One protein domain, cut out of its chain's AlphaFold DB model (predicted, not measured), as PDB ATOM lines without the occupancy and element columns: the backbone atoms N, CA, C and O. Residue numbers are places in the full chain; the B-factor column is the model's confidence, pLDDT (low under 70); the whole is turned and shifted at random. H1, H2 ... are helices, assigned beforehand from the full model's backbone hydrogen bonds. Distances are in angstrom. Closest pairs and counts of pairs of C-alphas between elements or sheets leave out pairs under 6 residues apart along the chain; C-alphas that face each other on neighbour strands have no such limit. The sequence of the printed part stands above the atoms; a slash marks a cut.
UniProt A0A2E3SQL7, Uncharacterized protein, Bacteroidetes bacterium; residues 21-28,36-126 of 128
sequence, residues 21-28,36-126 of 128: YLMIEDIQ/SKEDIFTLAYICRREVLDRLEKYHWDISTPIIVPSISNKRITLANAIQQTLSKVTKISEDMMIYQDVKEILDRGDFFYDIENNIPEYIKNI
ATOM      1  N   TYR A  21     -19.479  30.619 -49.427       92.44
ATOM      2  CA  TYR A  21     -20.413  29.798 -50.193       92.44
ATOM      3  C   TYR A  21     -19.750  29.121 -51.400       92.44
ATOM      4  O   TYR A  21     -20.037  27.960 -51.664       92.44
ATOM      5  N   LEU A  22     -18.849  29.809 -52.112       91.50
ATOM      6  CA  LEU A  22     -18.096  29.196 -53.212       91.50
ATOM      7  C   LEU A  22     -17.191  28.066 -52.715       91.50
ATOM      8  O   LEU A  22     -17.204  26.995 -53.301       91.50
ATOM      9  N   MET A  23     -16.484  28.268 -51.601       90.12
ATOM     10  CA  MET A  23     -15.651  27.222 -50.998       90.12
ATOM     11  C   MET A  23     -16.483  26.000 -50.586       90.12
ATOM     12  O   MET A  23     -16.071  24.869 -50.810       90.12
ATOM     13  N   ILE A  24     -17.680  26.216 -50.036       89.31
ATOM     14  CA  ILE A  24     -18.630  25.144 -49.708       89.31
ATOM     15  C   ILE A  24     -19.082  24.389 -50.964       89.31
ATOM     16  O   ILE A  24     -19.133  23.163 -50.953       89.31
ATOM     17  N   GLU A  25     -19.417  25.096 -52.042       88.81
ATOM     18  CA  GLU A  25     -19.781  24.461 -53.313       88.81
ATOM     19  C   GLU A  25     -18.604  23.680 -53.906       88.81
ATOM     20  O   GLU A  25     -18.795  22.575 -54.408       88.81
ATOM     21  N   ASP A  26     -17.382  24.201 -53.806       87.56
ATOM     22  CA  ASP A  26     -16.178  23.500 -54.249       87.56
ATOM     23  C   ASP A  26     -15.945  22.219 -53.432       87.56
ATOM     24  O   ASP A  26     -15.557  21.202 -54.008       87.56
ATOM     25  N   ILE A  27     -16.243  22.231 -52.125       83.75
ATOM     26  CA  ILE A  27     -16.230  21.037 -51.263       83.75
ATOM     27  C   ILE A  27     -17.250  20.006 -51.736       83.75
ATOM     28  O   ILE A  27     -16.930  18.831 -51.885       83.75
ATOM     29  N   GLN A  28     -18.482  20.442 -51.985       82.00
ATOM     30  CA  GLN A  28     -19.581  19.542 -52.327       82.00
ATOM     31  C   GLN A  28     -19.457  18.955 -53.738       82.00
ATOM     32  O   GLN A  28     -19.890  17.829 -53.971       82.00
ATOM     33  N   SER A  36     -10.212  18.380 -45.984       85.50
ATOM     34  CA  SER A  36      -9.715  18.146 -44.643       85.50
ATOM     35  C   SER A  36     -10.690  18.708 -43.606       85.50
ATOM     36  O   SER A  36     -11.526  19.570 -43.897       85.50
ATOM     37  N   LYS A  37     -10.601  18.225 -42.365       89.94
ATOM     38  CA  LYS A  37     -11.401  18.784 -41.264       89.94
ATOM     39  C   LYS A  37     -11.022  20.247 -41.020       89.94
ATOM     40  O   LYS A  37     -11.871  21.075 -40.703       89.94
ATOM     41  N   GLU A  38      -9.753  20.561 -41.245       89.50
ATOM     42  CA  GLU A  38      -9.136  21.872 -41.131       89.50
ATOM     43  C   GLU A  38      -9.764  22.894 -42.088       89.50
ATOM     44  O   GLU A  38      -9.951  24.053 -41.706       89.50
ATOM     45  N   ASP A  39     -10.169  22.478 -43.291       90.00
ATOM     46  CA  ASP A  39     -10.881  23.348 -44.236       90.00
ATOM     47  C   ASP A  39     -12.249  23.763 -43.677       90.00
ATOM     48  O   ASP A  39     -12.624  24.938 -43.718       90.00
ATOM     49  N   ILE A  40     -12.976  22.819 -43.072       92.50
ATOM     50  CA  ILE A  40     -14.277  23.092 -42.447       92.50
ATOM     51  C   ILE A  40     -14.116  23.960 -41.201       92.50
ATOM     52  O   ILE A  40     -14.884  24.906 -41.012       92.50
ATOM     53  N   PHE A  41     -13.099  23.705 -40.377       94.19
ATOM     54  CA  PHE A  41     -12.782  24.551 -39.225       94.19
ATOM     55  C   PHE A  41     -12.416  25.973 -39.646       94.19
ATOM     56  O   PHE A  41     -12.877  26.937 -39.034       94.19
ATOM     57  N   THR A  42     -11.673  26.122 -40.743       91.88
ATOM     58  CA  THR A  42     -11.344  27.430 -41.318       91.88
ATOM     59  C   THR A  42     -12.601  28.161 -41.786       91.88
ATOM     60  O   THR A  42     -12.777  29.342 -41.480       91.88
ATOM     61  N   LEU A  43     -13.517  27.469 -42.469       93.00
ATOM     62  CA  LEU A  43     -14.800  28.046 -42.878       93.00
ATOM     63  C   LEU A  43     -15.649  28.467 -41.676       93.00
ATOM     64  O   LEU A  43     -16.184  29.577 -41.667       93.00
ATOM     65  N   ALA A  44     -15.736  27.625 -40.645       95.31
ATOM     66  CA  ALA A  44     -16.444  27.938 -39.407       95.31
ATOM     67  C   ALA A  44     -15.841  29.167 -38.706       95.31
ATOM     68  O   ALA A  44     -16.572  30.070 -38.294       95.31
ATOM     69  N   TYR A  45     -14.510  29.252 -38.646       94.81
ATOM     70  CA  TYR A  45     -13.796  30.386 -38.068       94.81
ATOM     71  C   TYR A  45     -14.076  31.685 -38.835       94.81
ATOM     72  O   TYR A  45     -14.406  32.707 -38.226       94.81
ATOM     73  N   ILE A  46     -14.030  31.646 -40.171       93.25
ATOM     74  CA  ILE A  46     -14.384  32.792 -41.023       93.25
ATOM     75  C   ILE A  46     -15.841  33.200 -40.779       93.25
ATOM     76  O   ILE A  46     -16.119  34.382 -40.581       93.25
ATOM     77  N   CYS A  47     -16.777  32.250 -40.732       94.19
ATOM     78  CA  CYS A  47     -18.176  32.536 -40.420       94.19
ATOM     79  C   CYS A  47     -18.337  33.216 -39.052       94.19
ATOM     80  O   CYS A  47     -19.019  34.237 -38.952       94.19
ATOM     81  N   ARG A  48     -17.687  32.718 -38.000       95.06
ATOM     82  CA  ARG A  48     -17.736  33.350 -36.676       95.06
ATOM     83  C   ARG A  48     -17.198  34.780 -36.716       95.06
ATOM     84  O   ARG A  48     -17.902  35.718 -36.337       95.06
ATOM     85  N   ARG A  49     -15.971  34.945 -37.212       92.69
ATOM     86  CA  ARG A  49     -15.223  36.203 -37.121       92.69
ATOM     87  C   ARG A  49     -15.723  37.289 -38.066       92.69
ATOM     88  O   ARG A  49     -15.749  38.469 -37.735       92.69
ATOM     89  N   GLU A  50     -16.096  36.906 -39.279       91.50
ATOM     90  CA  GLU A  50     -16.391  37.855 -40.351       91.50
ATOM     91  C   GLU A  50     -17.900  38.044 -40.566       91.50
ATOM     92  O   GLU A  50     -18.316  39.102 -41.050       91.50
ATOM     93  N   VAL A  51     -18.729  37.062 -40.187       92.25
ATOM     94  CA  VAL A  51     -20.194  37.151 -40.291       92.25
ATOM     95  C   VAL A  51     -20.823  37.459 -38.939       92.25
ATOM     96  O   VAL A  51     -21.375  38.548 -38.764       92.25
ATOM     97  N   LEU A  52     -20.739  36.531 -37.983       92.81
ATOM     98  CA  LEU A  52     -21.477  36.630 -36.720       92.81
ATOM     99  C   LEU A  52     -21.024  37.833 -35.886       92.81
ATOM    100  O   LEU A  52     -21.854  38.641 -35.475       92.81
ATOM    101  N   ASP A  53     -19.715  38.045 -35.755       92.56
ATOM    102  CA  ASP A  53     -19.183  39.192 -35.012       92.56
ATOM    103  C   ASP A  53     -19.592  40.543 -35.604       92.56
ATOM    104  O   ASP A  53     -19.827  41.505 -34.873       92.56
ATOM    105  N   ARG A  54     -19.676  40.653 -36.937       90.62
ATOM    106  CA  ARG A  54     -20.127  41.893 -37.587       90.62
ATOM    107  C   ARG A  54     -21.606  42.137 -37.328       90.62
ATOM    108  O   ARG A  54     -21.984  43.276 -37.043       90.62
ATOM    109  N   LEU A  55     -22.425  41.092 -37.420       89.50
ATOM    110  CA  LEU A  55     -23.859  41.176 -37.150       89.50
ATOM    111  C   LEU A  55     -24.122  41.618 -35.709       89.50
ATOM    112  O   LEU A  55     -24.893  42.555 -35.504       89.50
ATOM    113  N   GLU A  56     -23.423  41.022 -34.743       90.19
ATOM    114  CA  GLU A  56     -23.498  41.389 -33.327       90.19
ATOM    115  C   GLU A  56     -23.003  42.821 -33.090       90.19
ATOM    116  O   GLU A  56     -23.701  43.641 -32.501       90.19
ATOM    117  N   LYS A  57     -21.825  43.176 -33.616       90.06
ATOM    118  CA  LYS A  57     -21.226  44.504 -33.417       90.06
ATOM    119  C   LYS A  57     -22.095  45.632 -33.963       90.06
ATOM    120  O   LYS A  57     -22.224  46.681 -33.329       90.06
ATOM    121  N   TYR A  58     -22.650  45.457 -35.159       87.75
ATOM    122  CA  TYR A  58     -23.398  46.512 -35.843       87.75
ATOM    123  C   TYR A  58     -24.916  46.409 -35.685       87.75
ATOM    124  O   TYR A  58     -25.612  47.296 -36.194       87.75
ATOM    125  N   HIS A  59     -25.416  45.380 -34.989       87.56
ATOM    126  CA  HIS A  59     -26.840  45.126 -34.746       87.56
ATOM    127  C   HIS A  59     -27.667  45.272 -36.032       87.56
ATOM    128  O   HIS A  59     -28.662  46.001 -36.087       87.56
ATOM    129  N   TRP A  60     -27.184  44.674 -37.124       88.50
ATOM    130  CA  TRP A  60     -27.870  44.757 -38.409       88.50
ATOM    131  C   TRP A  60     -29.172  43.969 -38.372       88.50
ATOM    132  O   TRP A  60     -29.216  42.837 -37.902       88.50
ATOM    133  N   ASP A  61     -30.229  44.570 -38.912       90.00
ATOM    134  CA  ASP A  61     -31.507  43.896 -39.085       90.00
ATOM    135  C   ASP A  61     -31.340  42.765 -40.106       90.00
ATOM    136  O   ASP A  61     -30.989  43.009 -41.263       90.00
ATOM    137  N   ILE A  62     -31.601  41.530 -39.683       91.50
ATOM    138  CA  ILE A  62     -31.474  40.328 -40.512       91.50
ATOM    139  C   ILE A  62     -32.436  40.316 -41.715       91.50
ATOM    140  O   ILE A  62     -32.222  39.565 -42.668       91.50
ATOM    141  N   SER A  63     -33.470  41.163 -41.716       93.88
ATOM    142  CA  SER A  63     -34.354  41.373 -42.868       93.88
ATOM    143  C   SER A  63     -33.746  42.288 -43.942       93.88
ATOM    144  O   SER A  63     -34.273  42.368 -45.055       93.88
ATOM    145  N   THR A  64     -32.612  42.942 -43.653       91.94
ATOM    146  CA  THR A  64     -31.944  43.854 -44.591       91.94
ATOM    147  C   THR A  64     -31.527  43.105 -45.863       91.94
ATOM    148  O   THR A  64     -30.930  42.027 -45.775       91.94
ATOM    149  N   PRO A  65     -31.801  43.659 -47.058       93.25
ATOM    150  CA  PRO A  65     -31.421  43.029 -48.313       93.25
ATOM    151  C   PRO A  65     -29.918  43.158 -48.597       93.25
ATOM    152  O   PRO A  65     -29.339  44.243 -48.527       93.25
ATOM    153  N   ILE A  66     -29.294  42.058 -49.001       93.25
ATOM    154  CA  ILE A  66     -27.900  41.929 -49.427       93.25
ATOM    155  C   ILE A  66     -27.835  41.294 -50.824       93.25
ATOM    156  O   ILE A  66     -28.750  40.587 -51.250       93.25
ATOM    157  N   ILE A  67     -26.758  41.565 -51.560       93.25
ATOM    158  CA  ILE A  67     -26.468  40.914 -52.844       93.25
ATOM    159  C   ILE A  67     -25.263  40.005 -52.629       93.25
ATOM    160  O   ILE A  67     -24.179  40.496 -52.325       93.25
ATOM    161  N   VAL A  68     -25.466  38.700 -52.797       92.50
ATOM    162  CA  VAL A  68     -24.412  37.680 -52.722       92.50
ATOM    163  C   VAL A  68     -24.507  36.828 -53.991       92.50
ATOM    164  O   VAL A  68     -25.328  35.909 -54.031       92.50
ATOM    165  N   PRO A  69     -23.729  37.149 -55.041       90.88
ATOM    166  CA  PRO A  69     -23.886  36.540 -56.362       90.88
ATOM    167  C   PRO A  69     -23.780  35.013 -56.382       90.88
ATOM    168  O   PRO A  69     -24.515  34.376 -57.128       90.88
ATOM    169  N   SER A  70     -22.917  34.420 -55.550       90.94
ATOM    170  CA  SER A  70     -22.771  32.962 -55.478       90.94
ATOM    171  C   SER A  70     -23.999  32.252 -54.898       90.94
ATOM    172  O   SER A  70     -24.246  31.102 -55.242       90.94
ATOM    173  N   ILE A  71     -24.805  32.936 -54.078       90.12
ATOM    174  CA  ILE A  71     -26.050  32.397 -53.507       90.12
ATOM    175  C   ILE A  71     -27.244  32.699 -54.421       90.12
ATOM    176  O   ILE A  71     -28.117  31.856 -54.625       90.12
ATOM    177  N   SER A  72     -27.338  33.930 -54.936       91.50
ATOM    178  CA  SER A  72     -28.457  34.361 -55.773       91.50
ATOM    179  C   SER A  72     -28.099  35.548 -56.665       91.50
ATOM    180  O   SER A  72     -27.495  36.525 -56.228       91.50
ATOM    181  N   ASN A  73     -28.625  35.532 -57.893       87.88
ATOM    182  CA  ASN A  73     -28.583  36.673 -58.817       87.88
ATOM    183  C   ASN A  73     -29.519  37.831 -58.407       87.88
ATOM    184  O   ASN A  73     -29.561  38.863 -59.078       87.88
ATOM    185  N   LYS A  74     -30.314  37.668 -57.341       91.62
ATOM    186  CA  LYS A  74     -31.239  38.682 -56.817       91.62
ATOM    187  C   LYS A  74     -30.827  39.111 -55.410       91.62
ATOM    188  O   LYS A  74     -30.034  38.453 -54.743       91.62
ATOM    189  N   ARG A  75     -31.407  40.218 -54.938       92.56
ATOM    190  CA  ARG A  75     -31.306  40.609 -53.526       92.56
ATOM    191  C   ARG A  75     -31.966  39.539 -52.659       92.56
ATOM    192  O   ARG A  75     -33.120  39.189 -52.897       92.56
ATOM    193  N   ILE A  76     -31.243  39.072 -51.653       95.00
ATOM    194  CA  ILE A  76     -31.727  38.166 -50.607       95.00
ATOM    195  C   ILE A  76     -31.631  38.876 -49.261       95.00
ATOM    196  O   ILE A  76     -30.950  39.888 -49.152       95.00
ATOM    197  N   THR A  77     -32.311  38.390 -48.232       95.56
ATOM    198  CA  THR A  77     -32.136  38.929 -46.877       95.56
ATOM    199  C   THR A  77     -30.815  38.449 -46.277       95.56
ATOM    200  O   THR A  77     -30.299  37.395 -46.663       95.56
ATOM    201  N   LEU A  78     -30.277  39.191 -45.306       93.69
ATOM    202  CA  LEU A  78     -29.166  38.710 -44.482       93.69
ATOM    203  C   LEU A  78     -29.498  37.359 -43.840       93.69
ATOM    204  O   LEU A  78     -28.666  36.461 -43.882       93.69
ATOM    205  N   ALA A  79     -30.720  37.186 -43.328       94.00
ATOM    206  CA  ALA A  79     -31.193  35.916 -42.782       94.00
ATOM    207  C   ALA A  79     -31.022  34.757 -43.778       94.00
ATOM    208  O   ALA A  79     -30.469  33.719 -43.421       94.00
ATOM    209  N   ASN A  80     -31.416  34.957 -45.040       94.31
ATOM    210  CA  ASN A  80     -31.250  33.941 -46.079       94.31
ATOM    211  C   ASN A  80     -29.771  33.667 -46.370       94.31
ATOM    212  O   ASN A  80     -29.394  32.511 -46.526       94.31
ATOM    213  N   ALA A  81     -28.930  34.704 -46.452       94.19
ATOM    214  CA  ALA A  81     -27.499  34.530 -46.699       94.19
ATOM    215  C   ALA A  81     -26.823  33.728 -45.572       94.19
ATOM    216  O   ALA A  81     -26.085  32.784 -45.853       94.19
ATOM    217  N   ILE A  82     -27.140  34.060 -44.315       93.69
ATOM    218  CA  ILE A  82     -26.666  33.365 -43.111       93.69
ATOM    219  C   ILE A  82     -27.114  31.908 -43.130       93.69
ATOM    220  O   ILE A  82     -26.286  31.017 -42.976       93.69
ATOM    221  N   GLN A  83     -28.403  31.658 -43.359       93.19
ATOM    222  CA  GLN A  83     -28.943  30.305 -43.409       93.19
ATOM    223  C   GLN A  83     -28.245  29.474 -44.493       93.19
ATOM    224  O   GLN A  83     -27.776  28.375 -44.227       93.19
ATOM    225  N   GLN A  84     -28.102  30.020 -45.702       91.75
ATOM    226  CA  GLN A  84     -27.484  29.315 -46.830       91.75
ATOM    227  C   GLN A  84     -25.995  29.009 -46.627       91.75
ATOM    228  O   GLN A  84     -25.491  28.064 -47.224       91.75
ATOM    229  N   THR A  85     -25.284  29.783 -45.803       91.75
ATOM    230  CA  THR A  85     -23.871  29.518 -45.492       91.75
ATOM    231  C   THR A  85     -23.720  28.653 -44.247       91.75
ATOM    232  O   THR A  85     -23.194  27.546 -44.344       91.75
ATOM    233  N   LEU A  86     -24.227  29.093 -43.092       92.56
ATOM    234  CA  LEU A  86     -24.059  28.371 -41.827       92.56
ATOM    235  C   LEU A  86     -24.703  26.986 -41.847       92.56
ATOM    236  O   LEU A  86     -24.091  26.039 -41.357       92.56
ATOM    237  N   SER A  87     -25.898  26.827 -42.431       91.88
ATOM    238  CA  SER A  87     -26.538  25.507 -42.488       91.88
ATOM    239  C   SER A  87     -25.755  24.532 -43.364       91.88
ATOM    240  O   SER A  87     -25.732  23.344 -43.061       91.88
ATOM    241  N   LYS A  88     -25.073  25.008 -44.414       91.25
ATOM    242  CA  LYS A  88     -24.228  24.141 -45.242       91.25
ATOM    243  C   LYS A  88     -22.939  23.740 -44.533       91.25
ATOM    244  O   LYS A  88     -22.619  22.557 -44.543       91.25
ATOM    245  N   VAL A  89     -22.249  24.680 -43.876       92.56
ATOM    246  CA  VAL A  89     -21.071  24.363 -43.037       92.56
ATOM    247  C   VAL A  89     -21.450  23.348 -41.960       92.56
ATOM    248  O   VAL A  89     -20.770  22.343 -41.787       92.56
ATOM    249  N   THR A  90     -22.583  23.578 -41.294       92.88
ATOM    250  CA  THR A  90     -23.111  22.683 -40.259       92.88
ATOM    251  C   THR A  90     -23.380  21.290 -40.817       92.88
ATOM    252  O   THR A  90     -22.885  20.309 -40.274       92.88
ATOM    253  N   LYS A  91     -24.086  21.188 -41.943       92.06
ATOM    254  CA  LYS A  91     -24.392  19.896 -42.556       92.06
ATOM    255  C   LYS A  91     -23.129  19.118 -42.940       92.06
ATOM    256  O   LYS A  91     -23.017  17.944 -42.617       92.06
ATOM    257  N   ILE A  92     -22.153  19.778 -43.567       90.56
ATOM    258  CA  ILE A  92     -20.877  19.135 -43.920       90.56
ATOM    259  C   ILE A  92     -20.143  18.667 -42.655       90.56
ATOM    260  O   ILE A  92     -19.585  17.574 -42.623       90.56
ATOM    261  N   SER A  93     -20.181  19.461 -41.583       93.31
ATOM    262  CA  SER A  93     -19.564  19.084 -40.309       93.31
ATOM    263  C   SER A  93     -20.230  17.873 -39.646       93.31
ATOM    264  O   SER A  93     -19.541  17.073 -39.015       93.31
ATOM    265  N   GLU A  94     -21.547  17.710 -39.807       93.44
ATOM    266  CA  GLU A  94     -22.282  16.524 -39.356       93.44
ATOM    267  C   GLU A  94     -21.855  15.292 -40.159       93.44
ATOM    268  O   GLU A  94     -21.487  14.278 -39.563       93.44
ATOM    269  N   ASP A  95     -21.805  15.411 -41.491       90.56
ATOM    270  CA  ASP A  95     -21.376  14.337 -42.396       90.56
ATOM    271  C   ASP A  95     -19.929  13.877 -42.100       90.56
ATOM    272  O   ASP A  95     -19.602  12.698 -42.228       90.56
ATOM    273  N   MET A  96     -19.066  14.791 -41.638       90.19
ATOM    274  CA  MET A  96     -17.669  14.528 -41.263       90.19
ATOM    275  C   MET A  96     -17.460  14.175 -39.777       90.19
ATOM    276  O   MET A  96     -16.318  13.977 -39.351       90.19
ATOM    277  N   MET A  97     -18.531  14.090 -38.979       93.81
ATOM    278  CA  MET A  97     -18.492  13.830 -37.528       93.81
ATOM    279  C   MET A  97     -17.627  14.827 -36.729       93.81
ATOM    280  O   MET A  97     -16.985  14.456 -35.750       93.81
ATOM    281  N   ILE A  98     -17.609  16.096 -37.145       95.31
ATOM    282  CA  ILE A  98     -16.885  17.211 -36.497       95.31
ATOM    283  C   ILE A  98     -17.819  18.358 -36.087       95.31
ATOM    284  O   ILE A  98     -17.384  19.480 -35.832       95.31
ATOM    285  N   TYR A  99     -19.128  18.099 -36.044       95.81
ATOM    286  CA  TYR A  99     -20.142  19.102 -35.715       95.81
ATOM    287  C   TYR A  99     -19.880  19.805 -34.380       95.81
ATOM    288  O   TYR A  99     -20.037  21.021 -34.292       95.81
ATOM    289  N   GLN A 100     -19.469  19.060 -33.351       96.69
ATOM    290  CA  GLN A 100     -19.249  19.632 -32.025       96.69
ATOM    291  C   GLN A 100     -18.113  20.662 -32.035       96.69
ATOM    292  O   GLN A 100     -18.280  21.749 -31.487       96.69
ATOM    293  N   ASP A 101     -17.022  20.352 -32.731       96.38
ATOM    294  CA  ASP A 101     -15.872  21.240 -32.895       96.38
ATOM    295  C   ASP A 101     -16.269  22.500 -33.686       96.38
ATOM    296  O   ASP A 101     -15.969  23.627 -33.299       96.38
ATOM    297  N   VAL A 102     -17.029  22.333 -34.775       96.50
ATOM    298  CA  VAL A 102     -17.550  23.458 -35.573       96.50
ATOM    299  C   VAL A 102     -18.486  24.342 -34.755       96.50
ATOM    300  O   VAL A 102     -18.402  25.569 -34.831       96.50
ATOM    301  N   LYS A 103     -19.364  23.741 -33.952       96.38
ATOM    302  CA  LYS A 103     -20.256  24.469 -33.052       96.38
ATOM    303  C   LYS A 103     -19.459  25.266 -32.025       96.38
ATOM    304  O   LYS A 103     -19.769  26.432 -31.799       96.38
ATOM    305  N   GLU A 104     -18.418  24.675 -31.450       96.62
ATOM    306  CA  GLU A 104     -17.529  25.362 -30.518       96.62
ATOM    307  C   GLU A 104     -16.867  26.586 -31.165       96.62
ATOM    308  O   GLU A 104     -16.862  27.667 -30.578       96.62
ATOM    309  N   ILE A 105     -16.419  26.470 -32.417       96.88
ATOM    310  CA  ILE A 105     -15.878  27.606 -33.175       96.88
ATOM    311  C   ILE A 105     -16.935  28.711 -33.359       96.88
ATOM    312  O   ILE A 105     -16.659  29.890 -33.125       96.88
ATOM    313  N   LEU A 106     -18.156  28.351 -33.770       95.94
ATOM    314  CA  LEU A 106     -19.251  29.302 -34.019       95.94
ATOM    315  C   LEU A 106     -19.782  29.978 -32.742       95.94
ATOM    316  O   LEU A 106     -20.264  31.116 -32.805       95.94
ATOM    317  N   ASP A 107     -19.647  29.319 -31.593       95.88
ATOM    318  CA  ASP A 107     -20.064  29.824 -30.282       95.88
ATOM    319  C   ASP A 107     -18.943  30.585 -29.542       95.88
ATOM    320  O   ASP A 107     -19.165  31.059 -28.429       95.88
ATOM    321  N   ARG A 108     -17.757  30.750 -30.154       94.38
ATOM    322  CA  ARG A 108     -16.538  31.286 -29.505       94.38
ATOM    323  C   ARG A 108     -16.109  30.494 -28.259       94.38
ATOM    324  O   ARG A 108     -15.756  31.084 -27.239       94.38
ATOM    325  N   GLY A 109     -16.160  29.169 -28.329       95.19
ATOM    326  CA  GLY A 109     -15.577  28.293 -27.313       95.19
ATOM    327  C   GLY A 109     -14.048  28.245 -27.375       95.19
ATOM    328  O   GLY A 109     -13.418  29.023 -28.095       95.19
ATOM    329  N   ASP A 110     -13.445  27.319 -26.636       95.31
ATOM    330  CA  ASP A 110     -11.988  27.228 -26.499       95.31
ATOM    331  C   ASP A 110     -11.329  26.943 -27.854       95.31
ATOM    332  O   ASP A 110     -10.366  27.615 -28.234       95.31
ATOM    333  N   PHE A 111     -11.935  26.070 -28.664       94.56
ATOM    334  CA  PHE A 111     -11.402  25.736 -29.984       94.56
ATOM    335  C   PHE A 111     -11.373  26.926 -30.965       94.56
ATOM    336  O   PHE A 111     -10.489  27.010 -31.822       94.56
ATOM    337  N   PHE A 112     -12.276  27.907 -30.819       95.69
ATOM    338  CA  PHE A 112     -12.183  29.161 -31.578       95.69
ATOM    339  C   PHE A 112     -10.882  29.904 -31.255       95.69
ATOM    340  O   PHE A 112     -10.177  30.355 -32.163       95.69
ATOM    341  N   TYR A 113     -10.574  30.042 -29.964       93.56
ATOM    342  CA  TYR A 113      -9.395  30.767 -29.500       93.56
ATOM    343  C   TYR A 113      -8.107  30.018 -29.819       93.56
ATOM    344  O   TYR A 113      -7.110  30.652 -30.157       93.56
ATOM    345  N   ASP A 114      -8.130  28.688 -29.798       93.06
ATOM    346  CA  ASP A 114      -7.004  27.876 -30.248       93.06
ATOM    347  C   ASP A 114      -6.675  28.154 -31.717       93.06
ATOM    348  O   ASP A 114      -5.524  28.437 -32.053       93.06
ATOM    349  N   ILE A 115      -7.678  28.167 -32.601       91.19
ATOM    350  CA  ILE A 115      -7.475  28.532 -34.011       91.19
ATOM    351  C   ILE A 115      -6.977  29.977 -34.121       91.19
ATOM    352  O   ILE A 115      -6.000  30.249 -34.820       91.19
ATOM    353  N   GLU A 116      -7.606  30.913 -33.408       89.44
ATOM    354  CA  GLU A 116      -7.241  32.329 -33.452       89.44
ATOM    355  C   GLU A 116      -5.792  32.582 -33.010       89.44
ATOM    356  O   GLU A 116      -5.091  33.388 -33.626       89.44
ATOM    357  N   ASN A 117      -5.313  31.885 -31.984       90.62
ATOM    358  CA  ASN A 117      -3.955  32.035 -31.466       90.62
ATOM    359  C   ASN A 117      -2.892  31.439 -32.397       90.62
ATOM    360  O   ASN A 117      -1.757  31.915 -32.409       90.62
ATOM    361  N   ASN A 118      -3.260  30.445 -33.205       88.25
ATOM    362  CA  ASN A 118      -2.362  29.822 -34.176       88.25
ATOM    363  C   ASN A 118      -2.256  30.597 -35.499       88.25
ATOM    364  O   ASN A 118      -1.315  30.383 -36.266       88.25
ATOM    365  N   ILE A 119      -3.177  31.524 -35.779       85.62
ATOM    366  CA  ILE A 119      -3.105  32.372 -36.973       85.62
ATOM    367  C   ILE A 119      -2.132  33.535 -36.716       85.62
ATOM    368  O   ILE A 119      -2.315  34.291 -35.761       85.62
ATOM    369  N   PRO A 120      -1.128  33.765 -37.582       85.88
ATOM    370  CA  PRO A 120      -0.254  34.924 -37.458       85.88
ATOM    371  C   PRO A 120      -1.010  36.256 -37.538       85.88
ATOM    372  O   PRO A 120      -1.887  36.450 -38.382       85.88
ATOM    373  N   GLU A 121      -0.609  37.226 -36.717       82.44
ATOM    374  CA  GLU A 121      -1.305  38.514 -36.584       82.44
ATOM    375  C   GLU A 121      -1.402  39.299 -37.906       82.44
ATOM    376  O   GLU A 121      -2.401  39.961 -38.188       82.44
ATOM    377  N   TYR A 122      -0.392  39.189 -38.774       82.44
ATOM    378  CA  TYR A 122      -0.421  39.835 -40.088       82.44
ATOM    379  C   TYR A 122      -1.509  39.256 -41.008       82.44
ATOM    380  O   TYR A 122      -2.021  39.987 -41.849       82.44
ATOM    381  N   ILE A 123      -1.896  37.985 -40.832       78.94
ATOM    382  CA  ILE A 123      -2.987  37.346 -41.583       78.94
ATOM    383  C   ILE A 123      -4.341  37.793 -41.034       78.94
ATOM    384  O   ILE A 123      -5.248  38.081 -41.809       78.94
ATOM    385  N   LYS A 124      -4.480  37.928 -39.708       75.44
ATOM    386  CA  LYS A 124      -5.731  38.408 -39.086       75.44
ATOM    387  C   LYS A 124      -6.130  39.799 -39.569       75.44
ATOM    388  O   LYS A 124      -7.313  40.087 -39.717       75.44
ATOM    389  N   ASN A 125      -5.138  40.643 -39.848       73.56
ATOM    390  CA  ASN A 125      -5.346  42.010 -40.318       73.56
ATOM    391  C   ASN A 125      -5.718  42.113 -41.808       73.56
ATOM    392  O   ASN A 125      -6.103  43.192 -42.267       73.56
ATOM    393  N   ILE A 126      -5.655  41.012 -42.565       68.38
ATOM    394  CA  ILE A 126      -6.202  40.940 -43.921       68.38
ATOM    395  C   ILE A 126      -7.717  40.759 -43.778       68.38
ATOM    396  O   ILE A 126      -8.233  39.649 -43.705       68.38
TER     397      ILE A 126
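What this domain is: This is residues 21 to 28 and 36 to 126 of the 128 residues of an uncharacterized protein of Bacteroidetes bacterium (UniProt A0A2E3SQL7). Two long helices, H2 and H3, run opposite ways as a narrow V, touching through residues 40 to 47 of H2 and 86 to 93 of H3 and spreading toward the end of H2 and the beginning of H3; H4 packs on both helices on one side of the V, and H1 packs on H3 on the other side. Residues 59 to 77 loop across the open end, and beyond H4 the short H5 turns away, leading to residues 117 to 123, which stick out. The printed part has 99 residues, with six named helices, H1 to H6 in order, and no named strand: all helix. It is compact, with a radius of gyration of the C-alphas of 13.9 A and spans of 37 by 30 by 22 A.

Where its parts are: Find C-alpha 21 at (-20.413, 29.798, -50.193), where H1, residues 21 to 28, begins. H2, residues 37 to 58, runs 30.7 A from (-11.401, 18.784, -41.264). H3 is residues 78 to 95, 25.7 A; then come H4, 99 to 106, H5, 110 to 118, and H6, 121 to 124, ending at (-5.731, 38.408, -39.086).

How they stand to each other: Start at H3, a hub with H4. H2 and H3 form a hairpin at a shallow tilt of 25 degrees; their closest C-alphas, Ala 44 and Val 89, are 6.9 A apart. H1 touches H3, closest at C-alphas 21 and 85, 5.8 A. H4 touches H2, closest at C-alphas 48 and 106, 5.1 A. H4 and H5 touch only at the corner, with C-alphas 105 and 112 closest at 4.3 A. H6 touches no helix. In H1, H4 and H5 each O i to N i+4 pair is within hydrogen-bond range, in H2 16 of 18 and in H3 13 of 14; H6 is too short for one.

The domain as a whole: Residues 29 to 35 are not printed; C-alphas 28 and 36 are 12.6 A apart across the cut. The link from H2 to H3 is long. Residue 126 is under pLDDT 70.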